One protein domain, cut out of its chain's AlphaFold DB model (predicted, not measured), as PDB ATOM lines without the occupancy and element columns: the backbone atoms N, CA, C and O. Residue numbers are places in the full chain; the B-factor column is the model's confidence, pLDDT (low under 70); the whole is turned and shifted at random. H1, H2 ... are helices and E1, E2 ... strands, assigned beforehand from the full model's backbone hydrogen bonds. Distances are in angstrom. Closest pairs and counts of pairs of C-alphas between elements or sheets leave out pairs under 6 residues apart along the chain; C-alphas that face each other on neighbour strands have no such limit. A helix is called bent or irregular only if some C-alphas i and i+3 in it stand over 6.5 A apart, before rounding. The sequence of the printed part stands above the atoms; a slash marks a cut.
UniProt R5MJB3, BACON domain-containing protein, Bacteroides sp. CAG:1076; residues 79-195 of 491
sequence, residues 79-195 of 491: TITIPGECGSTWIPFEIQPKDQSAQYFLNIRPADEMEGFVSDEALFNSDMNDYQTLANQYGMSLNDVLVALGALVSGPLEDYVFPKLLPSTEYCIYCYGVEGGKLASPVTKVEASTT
ATOM      1  N   THR A  79     -10.270  54.604   1.733       97.19
ATOM      2  CA  THR A  79      -9.286  53.535   1.550       97.19
ATOM      3  C   THR A  79      -9.458  52.557   2.696       97.19
ATOM      4  O   THR A  79      -9.457  52.992   3.842       97.19
ATOM      5  N   ILE A  80      -9.611  51.268   2.384       97.81
ATOM      6  CA  ILE A  80      -9.700  50.194   3.377       97.81
ATOM      7  C   ILE A  80      -8.439  49.336   3.265       97.81
ATOM      8  O   ILE A  80      -8.077  48.912   2.164       97.81
ATOM      9  N   THR A  81      -7.770  49.082   4.384       97.88
ATOM     10  CA  THR A  81      -6.579  48.222   4.474       97.88
ATOM     11  C   THR A  81      -6.805  47.107   5.484       97.88
ATOM     12  O   THR A  81      -7.572  47.263   6.425       97.88
ATOM     13  N   ILE A  82      -6.140  45.966   5.278       97.56
ATOM     14  CA  ILE A  82      -6.173  44.803   6.175       97.56
ATOM     15  C   ILE A  82      -4.776  44.670   6.785       97.56
ATOM     16  O   ILE A  82      -3.880  44.120   6.135       97.56
ATOM     17  N   PRO A  83      -4.527  45.257   7.967       93.75
ATOM     18  CA  PRO A  83      -3.213  45.200   8.582       93.75
ATOM     19  C   PRO A  83      -2.989  43.835   9.240       93.75
ATOM     20  O   PRO A  83      -3.829  43.332   9.977       93.75
ATOM     21  N   GLY A  84      -1.813  43.243   9.041       89.81
ATOM     22  CA  GLY A  84      -1.421  42.029   9.763       89.81
ATOM     23  C   GLY A  84      -2.140  40.753   9.311       89.81
ATOM     24  O   GLY A  84      -2.426  40.568   8.130       89.81
ATOM     25  N   GLU A  85      -2.331  39.827  10.252       93.06
ATOM     26  CA  GLU A  85      -2.895  38.497  10.002       93.06
ATOM     27  C   GLU A  85      -4.370  38.430  10.408       93.06
ATOM     28  O   GLU A  85      -4.781  39.030  11.399       93.06
ATOM     29  N   CYS A  86      -5.154  37.646   9.666       95.81
ATOM     30  CA  CYS A  86      -6.539  37.338  10.013       95.81
ATOM     31  C   CYS A  86      -6.624  36.106  10.922       95.81
ATOM     32  O   CYS A  86      -5.914  35.113  10.730       95.81
ATOM     33  N   GLY A  87      -7.562  36.130  11.867       96.06
ATOM     34  CA  GLY A  87      -7.894  34.985  12.706       96.06
ATOM     35  C   GLY A  87      -8.929  34.053  12.083       96.06
ATOM     36  O   GLY A  87      -9.423  34.261  10.972       96.06
ATOM     37  N   SER A  88      -9.291  33.012  12.833       97.19
ATOM     38  CA  SER A  88     -10.332  32.062  12.412       97.19
ATOM     39  C   SER A  88     -11.748  32.630  12.559       97.19
ATOM     40  O   SER A  88     -12.674  32.155  11.911       97.19
ATOM     41  N   THR A  89     -11.916  33.670  13.382       97.44
ATOM     42  CA  THR A  89     -13.206  34.333  13.627       97.44
ATOM     43  C   THR A  89     -13.115  35.852  13.596       97.44
ATOM     44  O   THR A  89     -14.016  36.523  14.099       97.44
ATOM     45  N   TRP A  90     -12.019  36.419  13.098       97.38
ATOM     46  CA  TRP A  90     -11.844  37.865  13.076       97.38
ATOM     47  C   TRP A  90     -10.945  38.321  11.931       97.38
ATOM     48  O   TRP A  90     -10.024  37.608  11.534       97.38
ATOM     49  N   ILE A  91     -11.218  39.517  11.411       98.25
ATOM     50  CA  ILE A  91     -10.409  40.178  10.382       98.25
ATOM     51  C   ILE A  91     -10.096  41.602  10.861       98.25
ATOM     52  O   ILE A  91     -11.035  42.337  11.191       98.25
ATOM     53  N   PRO A  92      -8.812  41.998  10.930       97.19
ATOM     54  CA  PRO A  92      -8.427  43.366  11.244       97.19
ATOM     55  C   PRO A  92      -8.605  44.268  10.024       97.19
ATOM     56  O   PRO A  92      -8.449  43.822   8.887       97.19
ATOM     57  N   PHE A  93      -8.910  45.541  10.239       97.44
ATOM     58  CA  PHE A  93      -9.017  46.509   9.155       97.44
ATOM     59  C   PHE A  93      -8.762  47.941   9.632       97.44
ATOM     60  O   PHE A  93      -8.902  48.264  10.812       97.44
ATOM     61  N   GLU A  94      -8.433  48.810   8.683       97.50
ATOM     62  CA  GLU A  94      -8.351  50.257   8.876       97.50
ATOM     63  C   GLU A  94      -9.125  50.952   7.758       97.50
ATOM     64  O   GLU A  94      -9.223  50.431   6.641       97.50
ATOM     65  N   ILE A  95      -9.669  52.134   8.050       97.12
ATOM     66  CA  ILE A  95     -10.354  52.973   7.065       97.12
ATOM     67  C   ILE A  95      -9.821  54.390   7.141       97.12
ATOM     68  O   ILE A  95      -9.885  55.041   8.181       97.12
ATOM     69  N   GLN A  96      -9.382  54.895   5.993       96.75
ATOM     70  CA  GLN A  96      -8.983  56.280   5.823       96.75
ATOM     71  C   GLN A  96      -9.962  56.992   4.877       96.75
ATOM     72  O   GLN A  96      -9.878  56.803   3.658       96.75
ATOM     73  N   PRO A  97     -10.880  57.833   5.391       96.06
ATOM     74  CA  PRO A  97     -11.671  58.707   4.536       96.06
ATOM     75  C   PRO A  97     -10.787  59.816   3.951       96.06
ATOM     76  O   PRO A  97      -9.841  60.272   4.601       96.06
ATOM     77  N   LYS A  98     -11.094  60.272   2.732       94.25
ATOM     78  CA  LYS A  98     -10.467  61.469   2.142       94.25
ATOM     79  C   LYS A  98     -10.919  62.734   2.862       94.25
ATOM     80  O   LYS A  98     -10.092  63.576   3.211       94.25
ATOM     81  N   ASP A  99     -12.222  62.837   3.105       91.69
ATOM     82  CA  ASP A  99     -12.818  63.873   3.943       91.69
ATOM     83  C   ASP A  99     -12.996  63.344   5.371       91.69
ATOM     84  O   ASP A  99     -13.840  62.493   5.632       91.69
ATOM     85  N   GLN A 100     -12.212  63.874   6.310       88.50
ATOM     86  CA  GLN A 100     -12.247  63.452   7.716       88.50
ATOM     87  C   GLN A 100     -13.576  63.767   8.418       88.50
ATOM     88  O   GLN A 100     -13.832  63.234   9.494       88.50
ATOM     89  N   SER A 101     -14.401  64.648   7.843       86.50
ATOM     90  CA  SER A 101     -15.722  64.996   8.366       86.50
ATOM     91  C   SER A 101     -16.855  64.151   7.784       86.50
ATOM     92  O   SER A 101     -17.976  64.216   8.292       86.50
ATOM     93  N   ALA A 102     -16.575  63.343   6.755       85.44
ATOM     94  CA  ALA A 102     -17.582  62.501   6.132       85.44
ATOM     95  C   ALA A 102     -18.095  61.442   7.114       85.44
ATOM     96  O   ALA A 102     -17.313  60.757   7.781       85.44
ATOM     97  N   GLN A 103     -19.418  61.291   7.154       91.81
ATOM     98  CA  GLN A 103     -20.066  60.171   7.821       91.81
ATOM     99  C   GLN A 103     -20.217  59.019   6.836       91.81
ATOM    100  O   GLN A 103     -20.616  59.222   5.686       91.81
ATOM    101  N   TYR A 104     -19.918  57.808   7.281       96.31
ATOM    102  CA  TYR A 104     -20.001  56.627   6.438       96.31
ATOM    103  C   TYR A 104     -20.582  55.438   7.181       96.31
ATOM    104  O   TYR A 104     -20.451  55.297   8.395       96.31
ATOM    105  N   PHE A 105     -21.243  54.583   6.415       97.25
ATOM    106  CA  PHE A 105     -21.671  53.274   6.863       97.25
ATOM    107  C   PHE A 105     -20.560  52.266   6.566       97.25
ATOM    108  O   PHE A 105     -19.891  52.359   5.535       97.25
ATOM    109  N   LEU A 106     -20.363  51.317   7.472       97.38
ATOM    110  CA  LEU A 106     -19.323  50.298   7.410       97.38
ATOM    111  C   LEU A 106     -19.947  48.947   7.743       97.38
ATOM    112  O   LEU A 106     -20.627  48.818   8.760       97.38
ATOM    113  N   ASN A 107     -19.680  47.938   6.918       97.00
ATOM    114  CA  ASN A 107     -20.148  46.583   7.164       97.00
ATOM    115  C   ASN A 107     -19.223  45.531   6.523       97.00
ATOM    116  O   ASN A 107     -18.280  45.853   5.794       97.00
ATOM    117  N   ILE A 108     -19.494  44.262   6.817       97.62
ATOM    118  CA  ILE A 108     -18.802  43.097   6.273       97.62
ATOM    119  C   ILE A 108     -19.828  42.021   5.904       97.62
ATOM    120  O   ILE A 108     -20.754  41.752   6.667       97.62
ATOM    121  N   ARG A 109     -19.662  41.383   4.742       97.00
ATOM    122  CA  ARG A 109     -20.497  40.251   4.299       97.00
ATOM    123  C   ARG A 109     -19.644  39.154   3.664       97.00
ATOM    124  O   ARG A 109     -18.575  39.478   3.140       97.00
ATOM    125  N   PRO A 110     -20.067  37.879   3.705       97.44
ATOM    126  CA  PRO A 110     -19.460  36.833   2.887       97.44
ATOM    127  C   PRO A 110     -19.362  37.269   1.417       97.44
ATOM    128  O   PRO A 110     -20.268  37.920   0.890       97.44
ATOM    129  N   ALA A 111     -18.244  36.961   0.760       95.69
ATOM    130  CA  ALA A 111     -17.994  37.417  -0.608       95.69
ATOM    131  C   ALA A 111     -19.012  36.849  -1.617       95.69
ATOM    132  O   ALA A 111     -19.399  37.546  -2.552       95.69
ATOM    133  N   ASP A 112     -19.518  35.635  -1.384       94.31
ATOM    134  CA  ASP A 112     -20.564  35.008  -2.200       94.31
ATOM    135  C   ASP A 112     -21.923  35.723  -2.085       94.31
ATOM    136  O   ASP A 112     -22.646  35.846  -3.073       94.31
ATOM    137  N   GLU A 113     -22.261  36.266  -0.912       94.19
ATOM    138  CA  GLU A 113     -23.444  37.114  -0.733       94.19
ATOM    139  C   GLU A 113     -23.314  38.423  -1.528       94.19
ATOM    140  O   GLU A 113     -24.290  38.917  -2.100       94.19
ATOM    141  N   MET A 114     -22.095  38.968  -1.617       91.94
ATOM    142  CA  MET A 114     -21.843  40.221  -2.328       91.94
ATOM    143  C   MET A 114     -22.057  40.120  -3.841       91.94
ATOM    144  O   MET A 114     -22.442  41.112  -4.463       91.94
ATOM    145  N   GLU A 115     -21.875  38.938  -4.439       86.94
ATOM    146  CA  GLU A 115     -22.135  38.700  -5.868       86.94
ATOM    147  C   GLU A 115     -23.603  38.953  -6.259       86.94
ATOM    148  O   GLU A 115     -23.906  39.228  -7.423       86.94
ATOM    149  N   GLY A 116     -24.527  38.902  -5.290       87.31
ATOM    150  CA  GLY A 116     -25.949  39.174  -5.499       87.31
ATOM    151  C   GLY A 116     -26.291  40.650  -5.740       87.31
ATOM    152  O   GLY A 116     -27.379  40.946  -6.247       87.31
ATOM    153  N   PHE A 117     -25.394  41.588  -5.413       89.94
ATOM    154  CA  PHE A 117     -25.650  43.023  -5.552       89.94
ATOM    155  C   PHE A 117     -25.179  43.555  -6.905       89.94
ATOM    156  O   PHE A 117     -23.992  43.700  -7.181       89.94
ATOM    157  N   VAL A 118     -26.146  43.907  -7.753       82.31
ATOM    158  CA  VAL A 118     -25.894  44.395  -9.120       82.31
ATOM    159  C   VAL A 118     -25.498  45.877  -9.198       82.31
ATOM    160  O   VAL A 118     -25.137  46.346 -10.278       82.31
ATOM    161  N   SER A 119     -25.596  46.627  -8.092       87.75
ATOM    162  CA  SER A 119     -25.157  48.026  -7.987       87.75
ATOM    163  C   SER A 119     -24.960  48.469  -6.532       87.75
ATOM    164  O   SER A 119     -25.514  47.863  -5.612       87.75
ATOM    165  N   ASP A 120     -24.245  49.579  -6.342       91.88
ATOM    166  CA  ASP A 120     -24.043  50.233  -5.042       91.88
ATOM    167  C   ASP A 120     -25.377  50.621  -4.384       91.88
ATOM    168  O   ASP A 120     -25.577  50.386  -3.194       91.88
ATOM    169  N   GLU A 121     -26.348  51.127  -5.156       92.31
ATOM    170  CA  GLU A 121     -27.690  51.414  -4.636       92.31
ATOM    171  C   GLU A 121     -28.427  50.156  -4.165       92.31
ATOM    172  O   GLU A 121     -29.227  50.235  -3.235       92.31
ATOM    173  N   ALA A 122     -28.206  48.997  -4.794       93.81
ATOM    174  CA  ALA A 122     -28.841  47.755  -4.360       93.81
ATOM    175  C   ALA A 122     -28.305  47.314  -2.990       93.81
ATOM    176  O   ALA A 122     -29.096  46.939  -2.124       93.81
ATOM    177  N   LEU A 123     -26.988  47.424  -2.785       96.06
ATOM    178  CA  LEU A 123     -26.349  47.157  -1.498       96.06
ATOM    179  C   LEU A 123     -26.812  48.152  -0.428       96.06
ATOM    180  O   LEU A 123     -27.300  47.734   0.619       96.06
ATOM    181  N   PHE A 124     -26.764  49.453  -0.731       96.69
ATOM    182  CA  PHE A 124     -27.255  50.514   0.153       96.69
ATOM    183  C   PHE A 124     -28.701  50.259   0.589       96.69
ATOM    184  O   PHE A 124     -29.010  50.277   1.774       96.69
ATOM    185  N   ASN A 125     -29.602  49.971  -0.353       95.75
ATOM    186  CA  ASN A 125     -31.002  49.710  -0.026       95.75
ATOM    187  C   ASN A 125     -31.173  48.450   0.836       95.75
ATOM    188  O   ASN A 125     -32.066  48.422   1.681       95.75
ATOM    189  N   SER A 126     -30.336  47.424   0.638       96.19
ATOM    190  CA  SER A 126     -30.348  46.232   1.488       96.19
ATOM    191  C   SER A 126     -29.901  46.545   2.910       96.19
ATOM    192  O   SER A 126     -30.583  46.121   3.838       96.19
ATOM    193  N   ASP A 127     -28.798  47.273   3.086       96.38
ATOM    194  CA  ASP A 127     -28.299  47.660   4.409       96.38
ATOM    195  C   ASP A 127     -29.294  48.582   5.135       96.38
ATOM    196  O   ASP A 127     -29.560  48.420   6.323       96.38
ATOM    197  N   MET A 128     -29.890  49.536   4.414       96.62
ATOM    198  CA  MET A 128     -30.802  50.526   4.996       96.62
ATOM    199  C   MET A 128     -32.201  49.983   5.300       96.62
ATOM    200  O   MET A 128     -32.974  50.663   5.976       96.62
ATOM    201  N   ASN A 129     -32.559  48.787   4.824       95.81
ATOM    202  CA  ASN A 129     -33.919  48.257   4.933       95.81
ATOM    203  C   ASN A 129     -34.406  48.136   6.390       95.81
ATOM    204  O   ASN A 129     -35.535  48.529   6.709       95.81
ATOM    205  N   ASP A 130     -33.553  47.639   7.283       91.19
ATOM    206  CA  ASP A 130     -33.915  47.431   8.688       91.19
ATOM    207  C   ASP A 130     -34.053  48.771   9.422       91.19
ATOM    208  O   ASP A 130     -35.041  49.013  10.123       91.19
ATOM    209  N   TYR A 131     -33.137  49.707   9.161       93.69
ATOM    210  CA  TYR A 131     -33.214  51.076   9.674       93.69
ATOM    211  C   TYR A 131     -34.450  51.817   9.157       93.69
ATOM    212  O   TYR A 131     -35.117  52.522   9.914       93.69
ATOM    213  N   GLN A 132     -34.811  51.624   7.887       94.06
ATOM    214  CA  GLN A 132     -36.006  52.218   7.295       94.06
ATOM    215  C   GLN A 132     -37.287  51.635   7.903       94.06
ATOM    216  O   GLN A 132     -38.266  52.361   8.096       94.06
ATOM    217  N   THR A 133     -37.287  50.344   8.242       92.62
ATOM    218  CA  THR A 133     -38.402  49.694   8.943       92.62
ATOM    219  C   THR A 133     -38.602  50.305  10.331       92.62
ATOM    220  O   THR A 133     -39.727  50.678  10.673       92.62
ATOM    221  N   LEU A 134     -37.519  50.507  11.088       87.44
ATOM    222  CA  LEU A 134     -37.558  51.201  12.379       87.44
ATOM    223  C   LEU A 134     -38.020  52.657  12.226       87.44
ATOM    224  O   LEU A 134     -38.898  53.105  12.963       87.44
ATOM    225  N   ALA A 135     -37.504  53.385  11.234       84.50
ATOM    226  CA  ALA A 135     -37.905  54.763  10.954       84.50
ATOM    227  C   ALA A 135     -39.419  54.874  10.717       84.50
ATOM    228  O   ALA A 135     -40.091  55.706  11.329       84.50
ATOM    229  N   ASN A 136     -39.980  53.965   9.915       88.94
ATOM    230  CA  ASN A 136     -41.418  53.896   9.667       88.94
ATOM    231  C   ASN A 136     -42.214  53.567  10.941       88.94
ATOM    232  O   ASN A 136     -43.274  54.150  11.162       88.94
ATOM    233  N   GLN A 137     -41.710  52.655  11.779       84.44
ATOM    234  CA  GLN A 137     -42.357  52.259  13.033       84.44
ATOM    235  C   GLN A 137     -42.436  53.413  14.040       84.44
ATOM    236  O   GLN A 137     -43.455  53.566  14.713       84.44
ATOM    237  N   TYR A 138     -41.384  54.228  14.136       83.94
ATOM    238  CA  TYR A 138     -41.299  55.336  15.092       83.94
ATOM    239  C   TYR A 138     -41.698  56.699  14.503       83.94
ATOM    240  O   TYR A 138     -41.698  57.696  15.222       83.94
ATOM    241  N   GLY A 139     -42.062  56.764  13.216       87.06
ATOM    242  CA  GLY A 139     -42.409  58.018  12.535       87.06
ATOM    243  C   GLY A 139     -41.226  58.983  12.387       87.06
ATOM    244  O   GLY A 139     -41.427  60.195  12.333       87.06
ATOM    245  N   MET A 140     -40.006  58.449  12.350       86.06
ATOM    246  CA  MET A 140     -38.750  59.193  12.236       86.06
ATOM    247  C   MET A 140     -38.245  59.188  10.790       86.06
ATOM    248  O   MET A 140     -38.658  58.359   9.977       86.06
ATOM    249  N   SER A 141     -37.327  60.098  10.451       91.75
ATOM    250  CA  SER A 141     -36.583  59.969   9.196       91.75
ATOM    251  C   SER A 141     -35.518  58.871   9.316       91.75
ATOM    252  O   SER A 141     -35.047  58.569  10.413       91.75
ATOM    253  N   LEU A 142     -35.103  58.286   8.185       90.94
ATOM    254  CA  LEU A 142     -34.004  57.311   8.164       90.94
ATOM    255  C   LEU A 142     -32.729  57.901   8.784       90.94
ATOM    256  O   LEU A 142     -32.075  57.244   9.587       90.94
ATOM    257  N   ASN A 143     -32.412  59.155   8.456       90.69
ATOM    258  CA  ASN A 143     -31.240  59.838   8.989       90.69
ATOM    259  C   ASN A 143     -31.279  59.939  10.520       90.69
ATOM    260  O   ASN A 143     -30.277  59.662  11.171       90.69
ATOM    261  N   ASP A 144     -32.432  60.283  11.098       85.19
ATOM    262  CA  ASP A 144     -32.564  60.398  12.555       85.19
ATOM    263  C   ASP A 144     -32.375  59.045  13.245       85.19
ATOM    264  O   ASP A 144     -31.762  58.986  14.305       85.19
ATOM    265  N   VAL A 145     -32.849  57.952  12.637       87.44
ATOM    266  CA  VAL A 145     -32.621  56.594  13.153       87.44
ATOM    267  C   VAL A 145     -31.148  56.205  13.063       87.44
ATOM    268  O   VAL A 145     -30.598  55.699  14.038       87.44
ATOM    269  N   LEU A 146     -30.491  56.465  11.928       86.06
ATOM    270  CA  LEU A 146     -29.065  56.173  11.752       86.06
ATOM    271  C   LEU A 146     -28.205  56.922  12.781       86.06
ATOM    272  O   LEU A 146     -27.292  56.335  13.360       86.06
ATOM    273  N   VAL A 147     -28.532  58.190  13.052       82.75
ATOM    274  CA  VAL A 147     -27.869  58.995  14.088       82.75
ATOM    275  C   VAL A 147     -28.186  58.462  15.486       82.75
ATOM    276  O   VAL A 147     -27.270  58.255  16.276       82.75
ATOM    277  N   ALA A 148     -29.460  58.199  15.796       78.06
ATOM    278  CA  ALA A 148     -29.885  57.743  17.121       78.06
ATOM    279  C   ALA A 148     -29.295  56.379  17.507       78.06
ATOM    280  O   ALA A 148     -29.026  56.140  18.682       78.06
ATOM    281  N   LEU A 149     -29.085  55.494  16.530       82.12
ATOM    282  CA  LEU A 149     -28.493  54.173  16.739       82.12
ATOM    283  C   LEU A 149     -26.964  54.164  16.617       82.12
ATOM    284  O   LEU A 149     -26.358  53.114  16.814       82.12
ATOM    285  N   GLY A 150     -26.338  55.297  16.276       87.06
ATOM    286  CA  GLY A 150     -24.893  55.362  16.048       87.06
ATOM    287  C   GLY A 150     -24.428  54.468  14.894       87.06
ATOM    288  O   GLY A 150     -23.340  53.906  14.954       87.06
ATOM    289  N   ALA A 151     -25.257  54.304  13.858       89.19
ATOM    290  CA  ALA A 151     -24.983  53.414  12.726       89.19
ATOM    291  C   ALA A 151     -23.941  53.976  11.741       89.19
ATOM    292  O   ALA A 151     -23.477  53.259  10.857       89.19
ATOM    293  N   LEU A 152     -23.601  55.263  11.863       92.31
ATOM    294  CA  LEU A 152     -22.617  55.939  11.024       92.31
ATOM    295  C   LEU A 152     -21.337  56.205  11.808       92.31
ATOM    296  O   LEU A 152     -21.372  56.667  12.950       92.31
ATOM    297  N   VAL A 153     -20.211  55.969  11.150       92.31
ATOM    298  CA  VAL A 153     -18.870  56.274  11.641       92.31
ATOM    299  C   VAL A 153     -18.424  57.625  11.082       92.31
ATOM    300  O   VAL A 153     -18.804  57.995   9.971       92.31
ATOM    301  N   SER A 154     -17.596  58.349  11.836       89.62
ATOM    302  CA  SER A 154     -16.937  59.579  11.388       89.62
ATOM    303  C   SER A 154     -15.431  59.488  11.616       89.62
ATOM    304  O   SER A 154     -14.993  59.008  12.660       89.62
ATOM    305  N   GLY A 155     -14.643  60.020  10.679       91.06
ATOM    306  CA  GLY A 155     -13.181  60.042  10.781       91.06
ATOM    307  C   GLY A 155     -12.504  58.695  10.480       91.06
ATOM    308  O   GLY A 155     -13.155  57.754  10.016       91.06
ATOM    309  N   PRO A 156     -11.177  58.610  10.672       92.94
ATOM    310  CA  PRO A 156     -10.415  57.400  10.397       92.94
ATOM    311  C   PRO A 156     -10.684  56.308  11.439       92.94
ATOM    312  O   PRO A 156     -10.961  56.599  12.603       92.94
ATOM    313  N   LEU A 157     -10.560  55.052  11.013       94.00
ATOM    314  CA  LEU A 157     -10.550  53.876  11.883       94.00
ATOM    315  C   LEU A 157      -9.178  53.213  11.794       94.00
ATOM    316  O   LEU A 157      -8.769  52.812  10.707       94.00
ATOM    317  N   GLU A 158      -8.496  53.081  12.929       92.88
ATOM    318  CA  GLU A 158      -7.180  52.443  13.064       92.88
ATOM    319  C   GLU A 158      -7.266  51.305  14.092       92.88
ATOM    320  O   GLU A 158      -7.968  51.442  15.095       92.88
ATOM    321  N   ASP A 159      -6.571  50.190  13.849       88.38
ATOM    322  CA  ASP A 159      -6.548  49.009  14.733       88.38
ATOM    323  C   ASP A 159      -7.936  48.385  15.026       88.38
ATOM    324  O   ASP A 159      -8.171  47.813  16.095       88.38
ATOM    325  N   TYR A 160      -8.877  48.472  14.077       94.00
ATOM    326  CA  TYR A 160     -10.211  47.884  14.226       94.00
ATOM    327  C   TYR A 160     -10.255  46.417  13.797       94.00
ATOM    328  O   TYR A 160      -9.431  45.929  13.024       94.00
ATOM    329  N   VAL A 161     -11.261  45.700  14.301       94.56
ATOM    330  CA  VAL A 161     -11.504  44.288  14.001       94.56
ATOM    331  C   VAL A 161     -12.988  44.051  13.762       94.56
ATOM    332  O   VAL A 161     -13.829  44.554  14.506       94.56
ATOM    333  N   PHE A 162     -13.303  43.225  12.768       96.44
ATOM    334  CA  PHE A 162     -14.590  42.542  12.679       96.44
ATOM    335  C   PHE A 162     -14.476  41.174  13.346       96.44
ATOM    336  O   PHE A 162     -13.782  40.314  12.801       96.44
ATOM    337  N   PRO A 163     -15.104  40.947  14.511       95.75
ATOM    338  CA  PRO A 163     -15.063  39.660  15.186       95.75
ATOM    339  C   PRO A 163     -16.265  38.776  14.813       95.75
ATOM    340  O   PRO A 163     -17.176  39.194  14.102       95.75
ATOM    341  N   LYS A 164     -16.307  37.567  15.390       95.62
ATOM    342  CA  LYS A 164     -17.420  36.600  15.289       95.62
ATOM    343  C   LYS A 164     -17.722  36.133  13.858       95.62
ATOM    344  O   LYS A 164     -18.857  35.792  13.537       95.62
ATOM    345  N   LEU A 165     -16.698  36.103  13.014       97.00
ATOM    346  CA  LEU A 165     -16.786  35.620  11.640       97.00
ATOM    347  C   LEU A 165     -16.725  34.086  11.580       97.00
ATOM    348  O   LEU A 165     -16.249  33.427  12.508       97.00
ATOM    349  N   LEU A 166     -17.201  33.516  10.475       96.25
ATOM    350  CA  LEU A 166     -17.091  32.087  10.199       96.25
ATOM    351  C   LEU A 166     -15.660  31.747   9.758       96.25
ATOM    352  O   LEU A 166     -15.060  32.533   9.023       96.25
ATOM    353  N   PRO A 167     -15.105  30.588  10.154       97.44
ATOM    354  CA  PRO A 167     -13.779  30.160   9.714       97.44
ATOM    355  C   PRO A 167     -13.762  29.774   8.234       97.44
ATOM    356  O   PRO A 167     -14.780  29.363   7.680       97.44
ATOM    357  N   SER A 168     -12.581  29.830   7.608       97.31
ATOM    358  CA  SER A 168     -12.370  29.463   6.191       97.31
ATOM    359  C   SER A 168     -13.350  30.134   5.225       97.31
ATOM    360  O   SER A 168     -13.807  29.506   4.271       97.31
ATOM    361  N   THR A 169     -13.709  31.383   5.504       98.12
ATOM    362  CA  THR A 169     -14.714  32.126   4.747       98.12
ATOM    363  C   THR A 169     -14.084  33.403   4.210       98.12
ATOM    364  O   THR A 169     -13.414  34.136   4.941       98.12
ATOM    365  N   GLU A 170     -14.282  33.647   2.919       98.38
ATOM    366  CA  GLU A 170     -13.904  34.899   2.276       98.38
ATOM    367  C   GLU A 170     -14.997  35.940   2.523       98.38
ATOM    368  O   GLU A 170     -16.186  35.681   2.335       98.38
ATOM    369  N   TYR A 171     -14.583  37.116   2.974       98.44
ATOM    370  CA  TYR A 171     -15.443  38.235   3.305       98.44
ATOM    371  C   TYR A 171     -15.056  39.460   2.489       98.44
ATOM    372  O   TYR A 171     -13.883  39.717   2.222       98.44
ATOM    373  N   CYS A 172     -16.060  40.265   2.173       98.06
ATOM    374  CA  CYS A 172     -15.908  41.599   1.633       98.06
ATOM    375  C   CYS A 172     -16.214  42.609   2.739       98.06
ATOM    376  O   CYS A 172     -17.354  42.715   3.200       98.06
ATOM    377  N   ILE A 173     -15.202  43.367   3.148       98.25
ATOM    378  CA  ILE A 173     -15.361  44.541   4.007       98.25
ATOM    379  C   ILE A 173     -15.630  45.732   3.099       98.25
ATOM    380  O   ILE A 173     -14.921  45.927   2.110       98.25
ATOM    381  N   TYR A 174     -16.649  46.525   3.413       97.69
ATOM    382  CA  TYR A 174     -17.033  47.655   2.580       97.69
ATOM    383  C   TYR A 174     -17.540  48.844   3.389       97.69
ATOM    384  O   TYR A 174     -18.063  48.707   4.496       97.69
ATOM    385  N   CYS A 175     -17.403  50.030   2.803       97.75
ATOM    386  CA  CYS A 175     -17.956  51.260   3.346       97.75
ATOM    387  C   CYS A 175     -18.403  52.228   2.250       97.75
ATOM    388  O   CYS A 175     -17.927  52.177   1.113       97.75
ATOM    389  N   TYR A 176     -19.298  53.142   2.609       97.06
ATOM    390  CA  TYR A 176     -19.754  54.227   1.742       97.06
ATOM    391  C   TYR A 176     -20.257  55.412   2.564       97.06
ATOM    392  O   TYR A 176     -20.780  55.255   3.666       97.06
ATOM    393  N   GLY A 177     -20.124  56.613   2.010       96.06
ATOM    394  CA  GLY A 177     -20.617  57.844   2.610       96.06
ATOM    395  C   GLY A 177     -22.142  57.880   2.644       96.06
ATOM    396  O   GLY A 177     -22.801  57.473   1.682       96.06
ATOM    397  N   VAL A 178     -22.697  58.404   3.734       94.88
ATOM    398  CA  VAL A 178     -24.140  58.613   3.900       94.88
ATOM    399  C   VAL A 178     -24.398  60.061   4.293       94.88
ATOM    400  O   VAL A 178     -23.861  60.544   5.284       94.88
ATOM    401  N   GLU A 179     -25.259  60.745   3.538       93.00
ATOM    402  CA  GLU A 179     -25.669  62.123   3.823       93.00
ATOM    403  C   GLU A 179     -27.194  62.244   3.738       93.00
ATOM    404  O   GLU A 179     -27.813  61.890   2.731       93.00
ATOM    405  N   GLY A 180     -27.829  62.712   4.818       89.44
ATOM    406  CA  GLY A 180     -29.284  62.883   4.871       89.44
ATOM    407  C   GLY A 180     -30.065  61.588   4.609       89.44
ATOM    408  O   GLY A 180     -31.138  61.630   4.002       89.44
ATOM    409  N   GLY A 181     -29.512  60.440   5.017       89.62
ATOM    410  CA  GLY A 181     -30.090  59.115   4.776       89.62
ATOM    411  C   GLY A 181     -30.019  58.646   3.318       89.62
ATOM    412  O   GLY A 181     -30.850  57.843   2.900       89.62
ATOM    413  N   LYS A 182     -29.078  59.158   2.519       94.06
ATOM    414  CA  LYS A 182     -28.856  58.746   1.125       94.06
ATOM    415  C   LYS A 182     -27.401  58.365   0.897       94.06
ATOM    416  O   LYS A 182     -26.514  58.916   1.545       94.06
ATOM    417  N   LEU A 183     -27.177  57.474  -0.065       94.75
ATOM    418  CA  LEU A 183     -25.846  57.143  -0.563       94.75
ATOM    419  C   LEU A 183     -25.169  58.408  -1.117       94.75
ATOM    420  O   LEU A 183     -25.695  59.043  -2.033       94.75
ATOM    421  N   ALA A 184     -24.029  58.780  -0.537       93.25
ATOM    422  CA  ALA A 184     -23.295  60.009  -0.852       93.25
ATOM    423  C   ALA A 184     -21.941  59.749  -1.538       93.25
ATOM    424  O   ALA A 184     -21.316  60.677  -2.049       93.25
ATOM    425  N   SER A 185     -21.492  58.494  -1.588       93.12
ATOM    426  CA  SER A 185     -20.297  58.075  -2.324       93.12
ATOM    427  C   SER A 185     -20.496  56.702  -2.967       93.12
ATOM    428  O   SER A 185     -21.394  55.969  -2.557       93.12
ATOM    429  N   PRO A 186     -19.617  56.301  -3.899       91.50
ATOM    430  CA  PRO A 186     -19.488  54.901  -4.294       91.50
ATOM    431  C   PRO A 186     -19.120  54.009  -3.108       91.50
ATOM    432  O   PRO A 186     -18.569  54.492  -2.110       91.50
ATOM    433  N   VAL A 187     -19.375  52.710  -3.253       95.06
ATOM    434  CA  VAL A 187     -18.961  51.684  -2.295       95.06
ATOM    435  C   VAL A 187     -17.480  51.368  -2.488       95.06
ATOM    436  O   VAL A 187     -17.066  50.852  -3.526       95.06
ATOM    437  N   THR A 188     -16.678  51.625  -1.459       96.00
ATOM    438  CA  THR A 188     -15.295  51.148  -1.387       96.00
ATOM    439  C   THR A 188     -15.287  49.783  -0.704       96.00
ATOM    440  O   THR A 188     -15.963  49.594   0.305       96.00
ATOM    441  N   LYS A 189     -14.523  48.825  -1.242       95.69
ATOM    442  CA  LYS A 189     -14.478  47.443  -0.749       95.69
ATOM    443  C   LYS A 189     -13.075  46.842  -0.752       95.69
ATOM    444  O   LYS A 189     -12.249  47.205  -1.591       95.69
ATOM    445  N   VAL A 190     -12.841  45.886   0.140       97.12
ATOM    446  CA  VAL A 190     -11.651  45.027   0.172       97.12
ATOM    447  C   VAL A 190     -12.047  43.608   0.579       97.12
ATOM    448  O   VAL A 190     -12.927  43.416   1.417       97.12
ATOM    449  N   GLU A 191     -11.401  42.614  -0.020       97.44
ATOM    450  CA  GLU A 191     -11.614  41.203   0.301       97.44
ATOM    451  C   GLU A 191     -10.552  40.708   1.286       97.44
ATOM    452  O   GLU A 191      -9.374  41.066   1.195       97.44
ATOM    453  N   ALA A 192     -10.976  39.879   2.233       98.06
ATOM    454  CA  ALA A 192     -10.116  39.220   3.203       98.06
ATOM    455  C   ALA A 192     -10.733  37.884   3.624       98.06
ATOM    456  O   ALA A 192     -11.947  37.727   3.653       98.06
ATOM    457  N   SER A 193      -9.895  36.911   3.976       98.19
ATOM    458  CA  SER A 193     -10.354  35.584   4.393       98.19
ATOM    459  C   SER A 193     -10.025  35.315   5.852       98.19
ATOM    460  O   SER A 193      -8.920  35.615   6.310       98.19
ATOM    461  N   THR A 194     -10.956  34.689   6.567       98.25
ATOM    462  CA  THR A 194     -10.661  34.067   7.859       98.25
ATOM    463  C   THR A 194      -9.870  32.779   7.660       98.25
ATOM    464  O   THR A 194      -9.997  32.072   6.655       98.25
ATOM    465  N   THR A 195      -9.044  32.439   8.642       97.25
ATOM    466  CA  THR A 195      -8.270  31.195   8.615       97.25
ATOM    467  C   THR A 195      -9.122  29.989   9.021       97.25
ATOM    468  O   THR A 195     -10.276  30.105   9.443       97.25
TER     469      THR A 195
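What this domain is: This is residues 79 to 195 of the 491 residues of the protein "BACON domain-containing protein" of Bacteroides sp. CAG:1076 (UniProt R5MJB3). Two small three-stranded sheets lie face to face as a sandwich, E1, E2 and E4 in one and E3, E5 and E6 in the other. The bent helix H2 grazes the second sheet with its first arm, and its second arm makes a corner with H3, a small helical head at one end of the long axis. The printed part has 117 residues, with named elements in the order E1, E2, E3, H1, H2, H3, E4, E5, E6. Both sheets are antiparallel, ordered E1-E2-E4 and E3-E5-E6, and the class is mixed, helices and strands. The whole is compact, with a radius of gyration of the C-alphas of 14.6 A and spans of 43, 30 and 24 A.

Where its parts are: E1, residues 79 to 81, begins at C-alpha 79 (-9.286, 53.535, 1.550). E2 is residues 91 to 97, 19.5 A long; E3 is 103 to 110, 23.9 A; H1 is 111 to 114. H2, residues 120 to 138, was assigned as one helix by its hydrogen bonds but is bent, with C-alphas 127 and 130 7.1 A apart: H2a is 120 to 127, H2b 130 to 138. H3 is 142 to 148, E4 157 to 162, E5 170 to 179, 29.7 A. E6, 188 to 193, ends at C-alpha 193 (-10.354, 35.584, 4.393).

How they stand to each other: E1 and E2 form a hairpin, with N 79 and O 96 2.9 A apart. E2 pairs with E4 by N 93 and O 160, 2.9 A. E3 pairs with E5 by N 107 and O 174, 3.0 A, and the hairpin E5 and E6 by N 173 and O 190, 2.9 A. H2b touches H3 about perpendicular, at 88 degrees, closest at the C-alphas of Ala 135 and Leu 142, 5.4 A. H1 is on the sheet E3 E5 E6. Every O i to N i+4 pair is within hydrogen-bond range in H2a, H2b and H3; H1 is too short for one.

The domain as a whole: The C-alphas farthest apart, Glu 85 and Gly 139, are 44.1 A apart. The printed part has no cut, no link is long, and no printed residue is under 70 in pLDDT.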